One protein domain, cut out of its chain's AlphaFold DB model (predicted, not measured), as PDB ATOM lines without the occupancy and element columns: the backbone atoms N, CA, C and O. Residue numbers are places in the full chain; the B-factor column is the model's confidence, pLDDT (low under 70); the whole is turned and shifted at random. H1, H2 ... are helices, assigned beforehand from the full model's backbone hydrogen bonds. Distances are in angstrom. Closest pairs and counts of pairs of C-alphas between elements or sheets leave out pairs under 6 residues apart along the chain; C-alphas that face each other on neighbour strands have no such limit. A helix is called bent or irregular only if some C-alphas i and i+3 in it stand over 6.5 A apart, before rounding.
ATOM      1  N   GLY A  73      36.454 -12.786 -39.098       93.06
ATOM      2  CA  GLY A  73      37.290 -13.827 -38.500       93.06
ATOM      3  C   GLY A  73      37.929 -13.437 -37.162       93.06
ATOM      4  O   GLY A  73      38.639 -14.259 -36.590       93.06
ATOM      5  N   ASP A  74      37.686 -12.219 -36.675       94.12
ATOM      6  CA  ASP A  74      38.112 -11.717 -35.362       94.12
ATOM      7  C   ASP A  74      36.915 -11.127 -34.587       94.12
ATOM      8  O   ASP A  74      37.071 -10.255 -33.737       94.12
ATOM      9  N   GLU A  75      35.687 -11.569 -34.891       92.56
ATOM     10  CA  GLU A  75      34.466 -11.013 -34.295       92.56
ATOM     11  C   GLU A  75      34.432 -11.140 -32.767       92.56
ATOM     12  O   GLU A  75      33.933 -10.238 -32.093       92.56
ATOM     13  N   ASP A  76      35.010 -12.210 -32.217       93.19
ATOM     14  CA  ASP A  76      35.070 -12.458 -30.772       93.19
ATOM     15  C   ASP A  76      35.765 -11.315 -30.014       93.19
ATOM     16  O   ASP A  76      35.379 -10.990 -28.889       93.19
ATOM     17  N   SER A  77      36.740 -10.647 -30.644       90.88
ATOM     18  CA  SER A  77      37.449  -9.492 -30.074       90.88
ATOM     19  C   SER A  77      36.567  -8.243 -29.933       90.88
ATOM     20  O   SER A  77      36.925  -7.319 -29.200       90.88
ATOM     21  N   TYR A  78      35.416  -8.211 -30.611       92.25
ATOM     22  CA  TYR A  78      34.472  -7.087 -30.641       92.25
ATOM     23  C   TYR A  78      33.060  -7.489 -30.198       92.25
ATOM     24  O   TYR A  78      32.114  -6.717 -30.383       92.25
ATOM     25  N   LEU A  79      32.904  -8.694 -29.640       91.50
ATOM     26  CA  LEU A  79      31.608  -9.313 -29.373       91.50
ATOM     27  C   LEU A  79      30.690  -8.415 -28.540       91.50
ATOM     28  O   LEU A  79      29.503  -8.310 -28.833       91.50
ATOM     29  N   ASP A  80      31.238  -7.730 -27.539       89.62
ATOM     30  CA  ASP A  80      30.475  -6.849 -26.661       89.62
ATOM     31  C   ASP A  80      29.923  -5.618 -27.399       89.62
ATOM     32  O   ASP A  80      28.765  -5.250 -27.209       89.62
ATOM     33  N   ILE A  81      30.712  -4.991 -28.277       92.06
ATOM     34  CA  ILE A  81      30.259  -3.855 -29.096       92.06
ATOM     35  C   ILE A  81      29.198  -4.321 -30.091       92.06
ATOM     36  O   ILE A  81      28.151  -3.682 -30.211       92.06
ATOM     37  N   LEU A  82      29.464  -5.431 -30.783       94.56
ATOM     38  CA  LEU A  82      28.558  -5.997 -31.782       94.56
ATOM     39  C   LEU A  82      27.196  -6.317 -31.156       94.56
ATOM     40  O   LEU A  82      26.179  -5.802 -31.617       94.56
ATOM     41  N   GLN A  83      27.188  -7.066 -30.051       93.12
ATOM     42  CA  GLN A  83      25.961  -7.437 -29.348       93.12
ATOM     43  C   GLN A  83      25.203  -6.224 -28.817       93.12
ATOM     44  O   GLN A  83      23.979  -6.189 -28.927       93.12
ATOM     45  N   ASN A  84      25.892  -5.221 -28.265       93.75
ATOM     46  CA  ASN A  84      25.226  -4.022 -27.760       93.75
ATOM     47  C   ASN A  84      24.523  -3.255 -28.886       93.75
ATOM     48  O   ASN A  84      23.367  -2.866 -28.719       93.75
ATOM     49  N   ILE A  85      25.189  -3.067 -30.032       96.06
ATOM     50  CA  ILE A  85      24.598  -2.383 -31.190       96.06
ATOM     51  C   ILE A  85      23.402  -3.176 -31.732       96.06
ATOM     52  O   ILE A  85      22.323  -2.602 -31.889       96.06
ATOM     53  N   GLU A  86      23.556  -4.482 -31.976       96.06
ATOM     54  CA  GLU A  86      22.463  -5.327 -32.482       96.06
ATOM     55  C   GLU A  86      21.276  -5.365 -31.511       96.06
ATOM     56  O   GLU A  86      20.127  -5.231 -31.936       96.06
ATOM     57  N   SER A  87      21.545  -5.453 -30.204       95.56
ATOM     58  CA  SER A  87      20.515  -5.384 -29.159       95.56
ATOM     59  C   SER A  87      19.763  -4.061 -29.197       95.56
ATOM     60  O   SER A  87      18.536  -4.054 -29.171       95.56
ATOM     61  N   GLY A  88      20.480  -2.939 -29.290       96.62
ATOM     62  CA  GLY A  88      19.873  -1.613 -29.357       96.62
ATOM     63  C   GLY A  88      18.972  -1.434 -30.573       96.62
ATOM     64  O   GLY A  88      17.838  -0.977 -30.438       96.62
ATOM     65  N   ILE A  89      19.449  -1.853 -31.746       97.50
ATOM     66  CA  ILE A  89      18.667  -1.816 -32.988       97.50
ATOM     67  C   ILE A  89      17.423  -2.701 -32.859       97.50
ATOM     68  O   ILE A  89      16.329  -2.281 -33.238       97.50
ATOM     69  N   HIS A  90      17.558  -3.903 -32.294       96.38
ATOM     70  CA  HIS A  90      16.429  -4.814 -32.130       96.38
ATOM     71  C   HIS A  90      15.387  -4.296 -31.130       96.38
ATOM     72  O   HIS A  90      14.188  -4.401 -31.391       96.38
ATOM     73  N   ILE A  91      15.820  -3.709 -30.010       96.00
ATOM     74  CA  ILE A  91      14.926  -3.061 -29.038       96.00
ATOM     75  C   ILE A  91      14.152  -1.935 -29.726       96.00
ATOM     76  O   ILE A  91      12.923  -1.929 -29.681       96.00
ATOM     77  N   LEU A  92      14.848  -1.049 -30.446       97.06
ATOM     78  CA  LEU A  92      14.221   0.053 -31.174       97.06
ATOM     79  C   LEU A  92      13.207  -0.456 -32.216       97.06
ATOM     80  O   LEU A  92      12.105   0.082 -32.328       97.06
ATOM     81  N   TYR A  93      13.548  -1.523 -32.945       96.38
ATOM     82  CA  TYR A  93      12.641  -2.193 -33.879       96.38
ATOM     83  C   TYR A  93      11.366  -2.693 -33.188       96.38
ATOM     84  O   TYR A  93      10.267  -2.465 -33.698       96.38
ATOM     85  N   LYS A  94      11.483  -3.329 -32.016       95.50
ATOM     86  CA  LYS A  94      10.325  -3.807 -31.244       95.50
ATOM     87  C   LYS A  94       9.468  -2.673 -30.687       95.50
ATOM     88  O   LYS A  94       8.254  -2.835 -30.616       95.50
ATOM     89  N   GLU A  95      10.080  -1.557 -30.301       95.56
ATOM     90  CA  GLU A  95       9.375  -0.398 -29.750       95.56
ATOM     91  C   GLU A  95       8.617   0.399 -30.819       95.56
ATOM     92  O   GLU A  95       7.461   0.763 -30.603       95.56
ATOM     93  N   LYS A  96       9.243   0.664 -31.974       93.56
ATOM     94  CA  LYS A  96       8.623   1.442 -33.057       93.56
ATOM     95  C   LYS A  96       7.699   0.616 -33.955       93.56
ATOM     96  O   LYS A  96       6.644   1.099 -34.357       93.56
ATOM     97  N   GLY A  97       8.092  -0.613 -34.291       88.88
ATOM     98  CA  GLY A  97       7.320  -1.530 -35.136       88.88
ATOM     99  C   GLY A  97       7.288  -1.215 -36.640       88.88
ATOM    100  O   GLY A  97       6.771  -2.032 -37.398       88.88
ATOM    101  N   ASP A  98       7.837  -0.083 -37.094       95.00
ATOM    102  CA  ASP A  98       7.881   0.338 -38.505       95.00
ATOM    103  C   ASP A  98       9.306   0.409 -39.092       95.00
ATOM    104  O   ASP A  98       9.494   0.874 -40.217       95.00
ATOM    105  N   ILE A  99      10.309  -0.053 -38.342       97.25
ATOM    106  CA  ILE A  99      11.702  -0.137 -38.798       97.25
ATOM    107  C   ILE A  99      11.888  -1.355 -39.700       97.25
ATOM    108  O   ILE A  99      11.453  -2.456 -39.364       97.25
ATOM    109  N   THR A 100      12.588  -1.151 -40.815       97.69
ATOM    110  CA  THR A 100      12.932  -2.188 -41.793       97.69
ATOM    111  C   THR A 100      14.440  -2.424 -41.876       97.69
ATOM    112  O   THR A 100      15.244  -1.574 -41.489       97.69
ATOM    113  N   ASP A 101      14.843  -3.545 -42.473       98.19
ATOM    114  CA  ASP A 101      16.249  -3.861 -42.756       98.19
ATOM    115  C   ASP A 101      16.918  -2.774 -43.611       98.19
ATOM    116  O   ASP A 101      18.099  -2.486 -43.434       98.19
ATOM    117  N   ARG A 102      16.163  -2.116 -44.504       97.50
ATOM    118  CA  ARG A 102      16.672  -1.003 -45.322       97.50
ATOM    119  C   ARG A 102      16.961   0.248 -44.502       97.50
ATOM    120  O   ARG A 102      17.912   0.962 -44.816       97.50
ATOM    121  N   ASP A 103      16.156   0.527 -43.477       97.75
ATOM    122  CA  ASP A 103      16.418   1.650 -42.574       97.75
ATOM    123  C   ASP A 103      17.718   1.406 -41.800       97.75
ATOM    124  O   ASP A 103      18.548   2.309 -41.686       97.75
ATOM    125  N   VAL A 104      17.927   0.166 -41.340       98.25
ATOM    126  CA  VAL A 104      19.162  -0.258 -40.665       98.25
ATOM    127  C   VAL A 104      20.357  -0.177 -41.609       98.25
ATOM    128  O   VAL A 104      21.360   0.442 -41.261       98.25
ATOM    129  N   GLU A 105      20.250  -0.744 -42.814       98.00
ATOM    130  CA  GLU A 105      21.303  -0.674 -43.831       98.00
ATOM    131  C   GLU A 105      21.714   0.780 -44.084       98.00
ATOM    132  O   GLU A 105      22.895   1.114 -43.983       98.00
ATOM    133  N   THR A 106      20.740   1.665 -44.314       97.00
ATOM    134  CA  THR A 106      21.009   3.077 -44.618       97.00
ATOM    135  C   THR A 106      21.642   3.812 -43.432       97.00
ATOM    136  O   THR A 106      22.549   4.624 -43.623       97.00
ATOM    137  N   ALA A 107      21.209   3.529 -42.200       97.56
ATOM    138  CA  ALA A 107      21.788   4.133 -41.000       97.56
ATOM    139  C   ALA A 107      23.242   3.685 -40.772       97.56
ATOM    140  O   ALA A 107      24.103   4.501 -40.440       97.56
ATOM    141  N   LEU A 108      23.549   2.403 -40.985       97.94
ATOM    142  CA  LEU A 108      24.914   1.891 -40.847       97.94
ATOM    143  C   LEU A 108      25.818   2.380 -41.989       97.94
ATOM    144  O   LEU A 108      26.968   2.746 -41.741       97.94
ATOM    145  N   GLU A 109      25.305   2.463 -43.220       96.88
ATOM    146  CA  GLU A 109      26.008   3.091 -44.344       96.88
ATOM    147  C   GLU A 109      26.348   4.557 -44.064       96.88
ATOM    148  O   GLU A 109      27.465   4.986 -44.357       96.88
ATOM    149  N   TYR A 110      25.433   5.308 -43.446       96.44
ATOM    150  CA  TYR A 110      25.675   6.695 -43.054       96.44
ATOM    151  C   TYR A 110      26.923   6.832 -42.166       96.44
ATOM    152  O   TYR A 110      27.784   7.669 -42.448       96.44
ATOM    153  N   PHE A 111      27.109   5.959 -41.172       96.12
ATOM    154  CA  PHE A 111      28.330   5.961 -40.359       96.12
ATOM    155  C   PHE A 111      29.592   5.646 -41.164       96.12
ATOM    156  O   PHE A 111      30.637   6.252 -40.920       96.12
ATOM    157  N   ILE A 112      29.519   4.726 -42.132       96.94
ATOM    158  CA  ILE A 112      30.656   4.425 -43.012       96.94
ATOM    159  C   ILE A 112      31.015   5.645 -43.868       96.94
ATOM    160  O   ILE A 112      32.198   5.961 -44.008       96.94
ATOM    161  N   GLU A 113      30.027   6.369 -44.394       95.56
ATOM    162  CA  GLU A 113      30.252   7.595 -45.168       95.56
ATOM    163  C   GLU A 113      30.820   8.734 -44.304       95.56
ATOM    164  O   GLU A 113      31.783   9.391 -44.709       95.56
ATOM    165  N   MET A 114      30.331   8.912 -43.071       93.44
ATOM    166  CA  MET A 114      30.952   9.826 -42.102       93.44
ATOM    167  C   MET A 114      32.389   9.414 -41.760       93.44
ATOM    168  O   MET A 114      33.265  10.265 -41.601       93.44
ATOM    169  N   GLY A 115      32.640   8.107 -41.653       93.94
ATOM    170  CA  GLY A 115      33.968   7.541 -41.469       93.94
ATOM    171  C   GLY A 115      34.895   7.946 -42.607       93.94
ATOM    172  O   GLY A 115      35.926   8.563 -42.357       93.94
ATOM    173  N   LYS A 116      34.496   7.701 -43.860       95.00
ATOM    174  CA  LYS A 116      35.253   8.109 -45.057       95.00
ATOM    175  C   LYS A 116      35.637   9.589 -45.020       95.00
ATOM    176  O   LYS A 116      36.801   9.909 -45.246       95.00
ATOM    177  N   ALA A 117      34.705  10.470 -44.652       93.00
ATOM    178  CA  ALA A 117      34.978  11.899 -44.517       93.00
ATOM    179  C   ALA A 117      36.091  12.213 -43.501       93.00
ATOM    180  O   ALA A 117      36.934  13.067 -43.760       93.00
ATOM    181  N   ARG A 118      36.134  11.501 -42.365       92.75
ATOM    182  CA  ARG A 118      37.188  11.661 -41.341       92.75
ATOM    183  C   ARG A 118      38.565  11.174 -41.799       92.75
ATOM    184  O   ARG A 118      39.562  11.592 -41.220       92.75
ATOM    185  N   PHE A 119      38.623  10.302 -42.803       92.94
ATOM    186  CA  PHE A 119      39.862   9.764 -43.376       92.94
ATOM    187  C   PHE A 119      40.249  10.433 -44.711       92.94
ATOM    188  O   PHE A 119      41.039   9.867 -45.469       92.94
ATOM    189  N   ASP A 120      39.708  11.623 -45.006       93.00
ATOM    190  CA  ASP A 120      39.930  12.365 -46.258       93.00
ATOM    191  C   ASP A 120      39.612  11.540 -47.520       93.00
ATOM    192  O   ASP A 120      40.297  11.627 -48.546       93.00
ATOM    193  N   LEU A 121      38.576  10.702 -47.439       93.88
ATOM    194  CA  LEU A 121      38.077   9.907 -48.555       93.88
ATOM    195  C   LEU A 121      36.798  10.525 -49.133       93.88
ATOM    196  O   LEU A 121      36.017  11.146 -48.401       93.88
ATOM    197  N   PRO A 122      36.528  10.308 -50.433       91.50
ATOM    198  CA  PRO A 122      35.247  10.666 -51.023       91.50
ATOM    199  C   PRO A 122      34.101  10.013 -50.251       91.50
ATOM    200  O   PRO A 122      34.101   8.801 -50.028       91.50
ATOM    201  N   SER A 123      33.124  10.824 -49.867       91.50
ATOM    202  CA  SER A 123      31.964  10.406 -49.083       91.50
ATOM    203  C   SER A 123      30.684  11.030 -49.629       91.50
ATOM    204  O   SER A 123      30.700  12.082 -50.277       91.50
ATOM    205  N   LYS A 124      29.566  10.352 -49.393       89.00
ATOM    206  CA  LYS A 124      28.217  10.818 -49.710       89.00
ATOM    207  C   LYS A 124      27.528  11.222 -48.414       89.00
ATOM    208  O   LYS A 124      27.342  10.395 -47.530       89.00
ATOM    209  N   PHE A 125      27.110  12.479 -48.322       77.75
ATOM    210  CA  PHE A 125      26.355  12.966 -47.171       77.75
ATOM    211  C   PHE A 125      24.864  12.990 -47.484       77.75
ATOM    212  O   PHE A 125      24.450  13.504 -48.525       77.75
ATOM    213  N   LEU A 126      24.064  12.482 -46.552       72.25
ATOM    214  CA  LEU A 126      22.654  12.830 -46.472       72.25
ATOM    215  C   LEU A 126      22.560  14.156 -45.714       72.25
ATOM    216  O   LEU A 126      23.112  14.283 -44.625       72.25
ATOM    217  N   THR A 127      21.912  15.159 -46.305       76.19
ATOM    218  CA  THR A 127      21.705  16.456 -45.642       76.19
ATOM    219  C   THR A 127      20.714  16.352 -44.489       76.19
ATOM    220  O   THR A 127      20.831  17.100 -43.526       76.19
ATOM    221  N   GLU A 128      19.765  15.420 -44.585       85.81
ATOM    222  CA  GLU A 128      18.774  15.110 -43.555       85.81
ATOM    223  C   GLU A 128      18.515  13.599 -43.550       85.81
ATOM    224  O   GLU A 128      18.399  12.980 -44.614       85.81
ATOM    225  N   LEU A 129      18.432  13.000 -42.359       90.69
ATOM    226  CA  LEU A 129      18.079  11.592 -42.194       90.69
ATOM    227  C   LEU A 129      16.570  11.457 -41.933       90.69
ATOM    228  O   LEU A 129      16.033  12.148 -41.064       90.69
ATOM    229  N   PRO A 130      15.867  10.549 -42.637       94.56
ATOM    230  CA  PRO A 130      14.498  10.180 -42.296       94.56
ATOM    231  C   PRO A 130      14.359   9.733 -40.827       94.56
ATOM    232  O   PRO A 130      15.306   9.167 -40.280       94.56
ATOM    233  N   PRO A 131      13.182   9.890 -40.190       95.75
ATOM    234  CA  PRO A 131      13.021   9.682 -38.746       95.75
ATOM    235  C   PRO A 131      13.437   8.300 -38.219       95.75
ATOM    236  O   PRO A 131      13.893   8.190 -37.082       95.75
ATOM    237  N   ASN A 132      13.271   7.237 -39.010       96.69
ATOM    238  CA  ASN A 132      13.677   5.887 -38.603       96.69
ATOM    239  C   ASN A 132      15.189   5.701 -38.704       96.69
ATOM    240  O   ASN A 132      15.800   5.198 -37.768       96.69
ATOM    241  N   ILE A 133      15.795   6.210 -39.775       97.00
ATOM    242  CA  ILE A 133      17.245   6.185 -39.985       97.00
ATOM    243  C   ILE A 133      17.954   7.032 -38.920       97.00
ATOM    244  O   ILE A 133      18.933   6.578 -38.336       97.00
ATOM    245  N   GLN A 134      17.419   8.217 -38.603       96.81
ATOM    246  CA  GLN A 134      17.929   9.064 -37.521       96.81
ATOM    247  C   GLN A 134      17.832   8.357 -36.166       96.81
ATOM    248  O   GLN A 134      18.815   8.313 -35.443       96.81
ATOM    249  N   ALA A 135      16.686   7.748 -35.843       97.75
ATOM    250  CA  ALA A 135      16.524   7.040 -34.573       97.75
ATOM    251  C   ALA A 135      17.524   5.881 -34.422       97.75
ATOM    252  O   ALA A 135      18.091   5.703 -33.348       97.75
ATOM    253  N   ILE A 136      17.783   5.126 -35.497       98.19
ATOM    254  CA  ILE A 136      18.799   4.066 -35.495       98.19
ATOM    255  C   ILE A 136      20.191   4.670 -35.281       98.19
ATOM    256  O   ILE A 136      20.939   4.174 -34.441       98.19
ATOM    257  N   ALA A 137      20.533   5.746 -35.996       97.38
ATOM    258  CA  ALA A 137      21.812   6.429 -35.824       97.38
ATOM    259  C   ALA A 137      22.004   6.921 -34.378       97.38
ATOM    260  O   ALA A 137      23.023   6.613 -33.761       97.38
ATOM    261  N   ASP A 138      20.996   7.571 -33.798       97.44
ATOM    262  CA  ASP A 138      21.020   8.053 -32.414       97.44
ATOM    263  C   ASP A 138      21.192   6.900 -31.413       97.44
ATOM    264  O   ASP A 138      21.951   7.018 -30.446       97.44
ATOM    265  N   THR A 139      20.530   5.758 -31.644       97.88
ATOM    266  CA  THR A 139      20.698   4.550 -30.825       97.88
ATOM    267  C   THR A 139      22.134   4.030 -30.886       97.88
ATOM    268  O   THR A 139      22.736   3.783 -29.837       97.88
ATOM    269  N   VAL A 140      22.714   3.903 -32.085       97.38
ATOM    270  CA  VAL A 140      24.099   3.435 -32.261       97.38
ATOM    271  C   VAL A 140      25.093   4.398 -31.601       97.38
ATOM    272  O   VAL A 140      25.972   3.955 -30.859       97.38
ATOM    273  N   GLU A 141      24.943   5.710 -31.802       95.62
ATOM    274  CA  GLU A 141      25.803   6.717 -31.166       95.62
ATOM    275  C   GLU A 141      25.689   6.695 -29.642       95.62
ATOM    276  O   GLU A 141      26.709   6.769 -28.950       95.62
ATOM    277  N   SER A 142      24.474   6.548 -29.111       94.94
ATOM    278  CA  SER A 142      24.233   6.484 -27.667       94.94
ATOM    279  C   SER A 142      24.922   5.275 -27.035       94.94
ATOM    280  O   SER A 142      25.556   5.412 -25.990       94.94
ATOM    281  N   ILE A 143      24.862   4.107 -27.682       93.69
ATOM    282  CA  ILE A 143      25.519   2.876 -27.215       93.69
ATOM    283  C   ILE A 143      27.037   3.040 -27.201       93.69
ATOM    284  O   ILE A 143      27.684   2.740 -26.195       93.69
ATOM    285  N   LEU A 144      27.603   3.547 -28.297       91.94
ATOM    286  CA  LEU A 144      29.042   3.775 -28.404       91.94
ATOM    287  C   LEU A 144      29.517   4.805 -27.369       91.94
ATOM    288  O   LEU A 144      30.529   4.585 -26.711       91.94
ATOM    289  N   SER A 145      28.762   5.886 -27.168       90.56
ATOM    290  CA  SER A 145      29.086   6.930 -26.185       90.56
ATOM    291  C   SER A 145      28.982   6.420 -24.744       90.56
ATOM    292  O   SER A 145      29.844   6.708 -23.909       90.56
ATOM    293  N   LEU A 146      27.950   5.626 -24.438       88.38
ATOM    294  CA  LEU A 146      27.780   5.016 -23.121       88.38
ATOM    295  C   LEU A 146      28.934   4.055 -22.812       88.38
ATOM    296  O   LEU A 146      29.475   4.092 -21.707       88.38
ATOM    297  N   ARG A 147      29.363   3.244 -23.787       85.38
ATOM    298  CA  ARG A 147      30.497   2.326 -23.616       85.38
ATOM    299  C   ARG A 147      31.789   3.066 -23.282       85.38
ATOM    300  O   ARG A 147      32.453   2.678 -22.324       85.38
ATOM    301  N   GLU A 148      32.095   4.155 -23.985       86.62
ATOM    302  CA  GLU A 148      33.270   4.990 -23.692       86.62
ATOM    303  C   GLU A 148      33.226   5.569 -22.272       86.62
ATOM    304  O   GLU A 148      34.239   5.602 -21.570       86.62
ATOM    305  N   SER A 149      32.038   5.978 -21.814       84.12
ATOM    306  CA  SER A 149      31.858   6.499 -20.456       84.12
ATOM    307  C   SER A 149      32.088   5.439 -19.372       84.12
ATOM    308  O   SER A 149      32.644   5.748 -18.318       84.12
ATOM    309  N   LEU A 150      31.704   4.183 -19.635       82.50
ATOM    310  CA  LEU A 150      31.828   3.068 -18.693       82.50
ATOM    311  C   LEU A 150      33.229   2.444 -18.698       82.50
ATOM    312  O   LEU A 150      33.736   2.063 -17.644       82.50
ATOM    313  N   SER A 151      33.859   2.331 -19.870       78.94
ATOM    314  CA  SER A 151      35.199   1.753 -20.019       78.94
ATOM    315  C   SER A 151      36.302   2.725 -19.582       78.94
ATOM    316  O   SER A 151      37.422   2.297 -19.282       78.94
ATOM    317  N   GLY A 152      36.004   4.032 -19.573       74.62
ATOM    318  CA  GLY A 152      36.980   5.102 -19.366       74.62
ATOM    319  C   GLY A 152      38.020   5.197 -20.488       74.62
ATOM    320  O   GLY A 152      39.022   5.899 -20.338       74.62
ATOM    321  N   LYS A 153      37.817   4.473 -21.595       75.56
ATOM    322  CA  LYS A 153      38.693   4.445 -22.765       75.56
ATOM    323  C   LYS A 153      37.898   4.914 -23.971       75.56
ATOM    324  O   LYS A 153      36.802   4.432 -24.226       75.56
ATOM    325  N   GLN A 154      38.476   5.846 -24.718       76.25
ATOM    326  CA  GLN A 154      37.913   6.245 -25.997       76.25
ATOM    327  C   GLN A 154      38.210   5.151 -27.021       76.25
ATOM    328  O   GLN A 154      39.370   4.762 -27.194       76.25
ATOM    329  N   GLU A 155      37.175   4.645 -27.681       82.19
ATOM    330  CA  GLU A 155      37.368   3.679 -28.749       82.19
ATOM    331  C   GLU A 155      37.880   4.384 -29.999       82.19
ATOM    332  O   GLU A 155      37.342   5.409 -30.427       82.19
ATOM    333  N   ASP A 156      38.899   3.790 -30.617       89.75
ATOM    334  CA  ASP A 156      39.391   4.259 -31.902       89.75
ATOM    335  C   ASP A 156      38.264   4.260 -32.953       89.75
ATOM    336  O   ASP A 156      37.417   3.359 -33.008       89.75
ATOM    337  N   VAL A 157      38.259   5.289 -33.802       92.56
ATOM    338  CA  VAL A 157      37.218   5.485 -34.818       92.56
ATOM    339  C   VAL A 157      37.156   4.289 -35.770       92.56
ATOM    340  O   VAL A 157      36.058   3.872 -36.135       92.56
ATOM    341  N   MET A 158      38.299   3.701 -36.140       95.06
ATOM    342  CA  MET A 158      38.325   2.533 -37.016       95.06
ATOM    343  C   MET A 158      37.701   1.312 -36.341       95.06
ATOM    344  O   MET A 158      36.943   0.591 -36.983       95.06
ATOM    345  N   THR A 159      37.940   1.102 -35.045       93.50
ATOM    346  CA  THR A 159      37.295   0.021 -34.278       93.50
ATOM    347  C   THR A 159      35.771   0.135 -34.303       93.50
ATOM    348  O   THR A 159      35.081  -0.853 -34.561       93.50
ATOM    349  N   LYS A 160      35.228   1.345 -34.113       95.00
ATOM    350  CA  LYS A 160      33.777   1.581 -34.214       95.00
ATOM    351  C   LYS A 160      33.259   1.254 -35.616       95.00
ATOM    352  O   LYS A 160      32.273   0.533 -35.760       95.00
ATOM    353  N   LEU A 161      33.950   1.737 -36.650       97.31
ATOM    354  CA  LEU A 161      33.561   1.515 -38.044       97.31
ATOM    355  C   LEU A 161      33.649   0.041 -38.457       97.31
ATOM    356  O   LEU A 161      32.791  -0.418 -39.202       97.31
ATOM    357  N   LYS A 162      34.631  -0.714 -37.951       97.50
ATOM    358  CA  LYS A 162      34.733  -2.171 -38.123       97.50
ATOM    359  C   LYS A 162      33.488  -2.884 -37.600       97.50
ATOM    360  O   LYS A 162      32.896  -3.682 -38.322       97.50
ATOM    361  N   CYS A 163      33.053  -2.554 -36.383       96.94
ATOM    362  CA  CYS A 163      31.859  -3.151 -35.781       96.94
ATOM    363  C   CYS A 163      30.598  -2.818 -36.591       96.94
ATOM    364  O   CYS A 163      29.831  -3.708 -36.947       96.94
ATOM    365  N   ILE A 164      30.429  -1.544 -36.954       98.00
ATOM    366  CA  ILE A 164      29.316  -1.072 -37.792       98.00
ATOM    367  C   ILE A 164      29.314  -1.780 -39.149       98.00
ATOM    368  O   ILE A 164      28.273  -2.257 -39.595       98.00
ATOM    369  N   TRP A 165      30.479  -1.893 -39.794       98.38
ATOM    370  CA  TRP A 165      30.619  -2.587 -41.070       98.38
ATOM    371  C   TRP A 165      30.256  -4.071 -40.945       98.38
ATOM    372  O   TRP A 165      29.572  -4.595 -41.821       98.38
ATOM    373  N   ARG A 166      30.652  -4.743 -39.857       98.19
ATOM    374  CA  ARG A 166      30.331  -6.162 -39.648       98.19
ATOM    375  C   ARG A 166      28.829  -6.404 -39.527       98.19
ATOM    376  O   ARG A 166      28.334  -7.390 -40.075       98.19
ATOM    377  N   ILE A 167      28.121  -5.508 -38.838       97.94
ATOM    378  CA  ILE A 167      26.660  -5.556 -38.710       97.94
ATOM    379  C   ILE A 167      26.010  -5.242 -40.060       97.94
ATOM    380  O   ILE A 167      25.138  -5.982 -40.496       97.94
ATOM    381  N   LEU A 168      26.488  -4.220 -40.778       98.38
ATOM    382  CA  LEU A 168      26.024  -3.892 -42.130       98.38
ATOM    383  C   LEU A 168      26.181  -5.076 -43.102       98.38
ATOM    384  O   LEU A 168      25.291  -5.348 -43.907       98.38
ATOM    385  N   ASP A 169      27.295  -5.802 -43.021       97.94
ATOM    386  CA  ASP A 169      27.526  -7.025 -43.794       97.94
ATOM    387  C   ASP A 169      26.520  -8.133 -43.428       97.94
ATOM    388  O   ASP A 169      25.990  -8.812 -44.311       97.94
ATOM    389  N   SER A 170      26.173  -8.259 -42.141       96.81
ATOM    390  CA  SER A 170      25.118  -9.164 -41.661       96.81
ATOM    391  C   SER A 170      23.736  -8.779 -42.207       96.81
ATOM    392  O   SER A 170      23.049  -9.624 -42.781       96.81
ATOM    393  N   VAL A 171      23.363  -7.494 -42.139       98.06
ATOM    394  CA  VAL A 171      22.102  -6.960 -42.696       98.06
ATOM    395  C   VAL A 171      21.968  -7.332 -44.172       98.06
ATOM    396  O   VAL A 171      20.956  -7.892 -44.587       98.06
ATOM    397  N   ARG A 172      23.021  -7.095 -44.961       97.50
ATOM    398  CA  ARG A 172      23.043  -7.415 -46.397       97.50
ATOM    399  C   ARG A 172      22.997  -8.912 -46.678       97.50
ATOM    400  O   ARG A 172      22.375  -9.326 -47.652       97.50
ATOM    401  N   THR A 173      23.646  -9.718 -45.842       96.94
ATOM    402  CA  THR A 173      23.658 -11.182 -45.975       96.94
ATOM    403  C   THR A 173      22.279 -11.787 -45.715       96.94
ATOM    404  O   THR A 173      21.898 -12.751 -46.376       96.94
ATOM    405  N   HIS A 174      21.527 -11.215 -44.773       96.12
ATOM    406  CA  HIS A 174      20.211 -11.705 -44.362       96.12
ATOM    407  C   HIS A 174      19.034 -10.973 -45.023       96.12
ATOM    408  O   HIS A 174      17.885 -11.300 -44.734       96.12
ATOM    409  N   PHE A 175      19.295 -10.026 -45.928       94.19
ATOM    410  CA  PHE A 175      18.260  -9.302 -46.657       94.19
ATOM    411  C   PHE A 175      17.405 -10.243 -47.526       94.19
ATOM    412  O   PHE A 175      17.925 -10.990 -48.360       94.19
ATOM    413  N   ASP A 176      16.080 -10.137 -47.400       95.12
ATOM    414  CA  ASP A 176      15.117 -10.825 -48.261       95.12
ATOM    415  C   ASP A 176      14.178  -9.803 -48.929       95.12
ATOM    416  O   ASP A 176      13.422  -9.111 -48.248       95.12
ATOM    417  N   PRO A 177      14.123  -9.708 -50.270       92.69
ATOM    418  CA  PRO A 177      13.197  -8.798 -50.945       92.69
ATOM    419  C   PRO A 177      11.712  -9.093 -50.670       92.69
ATOM    420  O   PRO A 177      10.867  -8.241 -50.952       92.69
ATOM    421  N   LYS A 178      11.371 -10.286 -50.166       96.38
ATOM    422  CA  LYS A 178      10.003 -10.669 -49.783       96.38
ATOM    423  C   LYS A 178       9.691 -10.394 -48.312       96.38
ATOM    424  O   LYS A 178       8.514 -10.368 -47.960       96.38
ATOM    425  N   ASN A 179      10.711 -10.190 -47.482       96.00
ATOM    426  CA  ASN A 179      10.574  -9.888 -46.066       96.00
ATOM    427  C   ASN A 179      11.495  -8.719 -45.706       96.00
ATOM    428  O   ASN A 179      12.694  -8.882 -45.514       96.00
ATOM    429  N   VAL A 180      10.897  -7.535 -45.582       96.56
ATOM    430  CA  VAL A 180      11.618  -6.282 -45.315       96.56
ATOM    431  C   VAL A 180      12.231  -6.198 -43.911       96.56
ATOM    432  O   VAL A 180      12.908  -5.213 -43.632       96.56
ATOM    433  N   CYS A 181      11.998  -7.193 -43.050       97.00
ATOM    434  CA  CYS A 181      12.529  -7.286 -41.688       97.00
ATOM    435  C   CYS A 181      13.274  -8.613 -41.440       97.00
ATOM    436  O   CYS A 181      13.410  -9.034 -40.290       97.00
ATOM    437  N   ALA A 182      13.706  -9.314 -42.492       97.44
ATOM    438  CA  ALA A 182      14.335 -10.629 -42.390       97.44
ATOM    439  C   ALA A 182      15.588 -10.632 -41.502       97.44
ATOM    440  O   ALA A 182      15.735 -11.522 -40.659       97.44
ATOM    441  N   TYR A 183      16.467  -9.635 -41.644       97.50
ATOM    442  CA  TYR A 183      17.632  -9.486 -40.772       97.50
ATOM    443  C   TYR A 183      17.208  -9.190 -39.330       97.50
ATOM    444  O   TYR A 183      17.690  -9.846 -38.408       97.50
ATOM    445  N   LEU A 184      16.285  -8.250 -39.120       96.75
ATOM    446  CA  LEU A 184      15.808  -7.878 -37.781       96.75
ATOM    447  C   LEU A 184      15.162  -9.055 -37.031       96.75
ATOM    448  O   LEU A 184      15.349  -9.209 -35.818       96.75
ATOM    449  N   GLU A 185      14.411  -9.894 -37.744       95.38
ATOM    450  CA  GLU A 185      13.831 -11.133 -37.224       95.38
ATOM    451  C   GLU A 185      14.900 -12.184 -36.928       95.38
ATOM    452  O   GLU A 185      14.843 -12.820 -35.875       95.38
ATOM    453  N   PHE A 186      15.879 -12.347 -37.823       95.25
ATOM    454  CA  PHE A 186      17.015 -13.247 -37.636       95.25
ATOM    455  C   PHE A 186      17.842 -12.861 -36.404       95.25
ATOM    456  O   PHE A 186      18.025 -13.693 -35.516       95.25
ATOM    457  N   ALA A 187      18.281 -11.604 -36.308       92.75
ATOM    458  CA  ALA A 187      19.088 -11.102 -35.198       92.75
ATOM    459  C   ALA A 187      18.372 -11.306 -33.852       92.75
ATOM    460  O   ALA A 187      18.965 -11.783 -32.885       92.75
ATOM    461  N   GLY A 188      17.057 -11.064 -33.818       90.00
ATOM    462  CA  GLY A 188      16.224 -11.274 -32.633       90.00
ATOM    463  C   GLY A 188      16.190 -12.708 -32.095       90.00
ATOM    464  O   GLY A 188      15.897 -12.899 -30.919       90.00
ATOM    465  N   GLN A 189      16.497 -13.728 -32.902       90.62
ATOM    466  CA  GLN A 189      16.525 -15.122 -32.429       90.62
ATOM    467  C   GLN A 189      17.703 -15.407 -31.488       90.62
ATOM    468  O   GLN A 189      17.654 -16.369 -30.714       90.62
ATOM    469  N   PHE A 190      18.749 -14.583 -31.553       84.88
ATOM    470  CA  PHE A 190      20.003 -14.765 -30.819       84.88
ATOM    471  C   PHE A 190      20.177 -13.766 -29.671       84.88
ATOM    472  O   PHE A 190      21.055 -13.955 -28.831       84.88
TER     473      PHE A 190
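This is residues 73 to 190 of the 192 residues of an uncharacterized protein of Desulfobacteraceae bacterium IS3 (UniProt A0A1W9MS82). Four long helices pack into a rounded cluster in which most of them cross at steep angles, joined by touch in a ring from H1 to H3 to H2 to H4 and back to H1, and the short H5 packs at one end, where H2 begins and H4 ends. H2 and H4 run side by side in opposite directions, while H1 and H3 cross more steeply; residues 119 to 130 run back from the end of H2 to the start of H3, and residues 148 to 153 stick out. The printed part has 118 residues with five named helices, H1 to H5 in that order, and no named strand; the class is all helix, and the helix packing is mostly crossed. It is compact, with a radius of gyration of the C-alphas of 13.9 A, and rounded, with spans of 39 by 32 by 28 A.

Start with H1, residues 75 to 96, which has a kink of 43 degrees near residue 82 and is irregular, with C-alphas 77 and 80 lying 8.2 A apart. Go on to H2, residues 101 to 118, which is close to H1 but not clearly touching, the closest C-alphas, of Ile 89 and Val 104, being 7.8 A apart. Next comes H3, residues 131 to 151, which touches H1 with residues 136 to 144 alone, at a steep tilt of 42 degrees, opposite ways; look at the closest C-alphas, of Ile 85 and Val 140, 5.9 A apart. H3 also touches H2, with residues 132 to 137 alone, at a steep tilt of 59 degrees, closest at the C-alphas of Ala 107 and Ile 133, 5.1 A. Then find H4, residues 157 to 174, which touches H2 at a shallow tilt of 28 degrees, opposite ways, the closest C-alphas being those of Glu 105 and Leu 168, 6.0 A. H4 touches H1 with residues 163 to 167 alone, closest at the C-alphas of Leu 82 and Cys 163, 5.9 A. Last is H5, residues 182 to 188, which touches H4 at a steep tilt of 61 degrees, with the C-alphas of His 174 and Tyr 183 closest at 4.9 A. H5 touches H1 too, closest at the C-alphas of His 90 and Leu 184, 6.5 A, and is apart from H3. In H2, H3, H4 and H5 every O i to N i+4 pair is within hydrogen-bond range; in H1, 16 of 18 are.

Find C-alpha 75 at (34.466, -11.013, -34.295); from there H1 runs 28.7 A to C-alpha 96. H2 covers 26.1 A, and H3 runs 30.1 A from C-alpha 131 at (13.021, 9.682, -38.746). H4 covers 26.0 A, and H5 runs 10.0 A to C-alpha 188 at (16.224, -11.274, -32.633).

The two C-alphas farthest apart are those of Gly 152 and Lys 178, 43.6 A. The printed part has no cut, and the link from H2 to H3, 12 residues, is long. The mean pLDDT of the printed part is 93.4, and no printed residue is under 70.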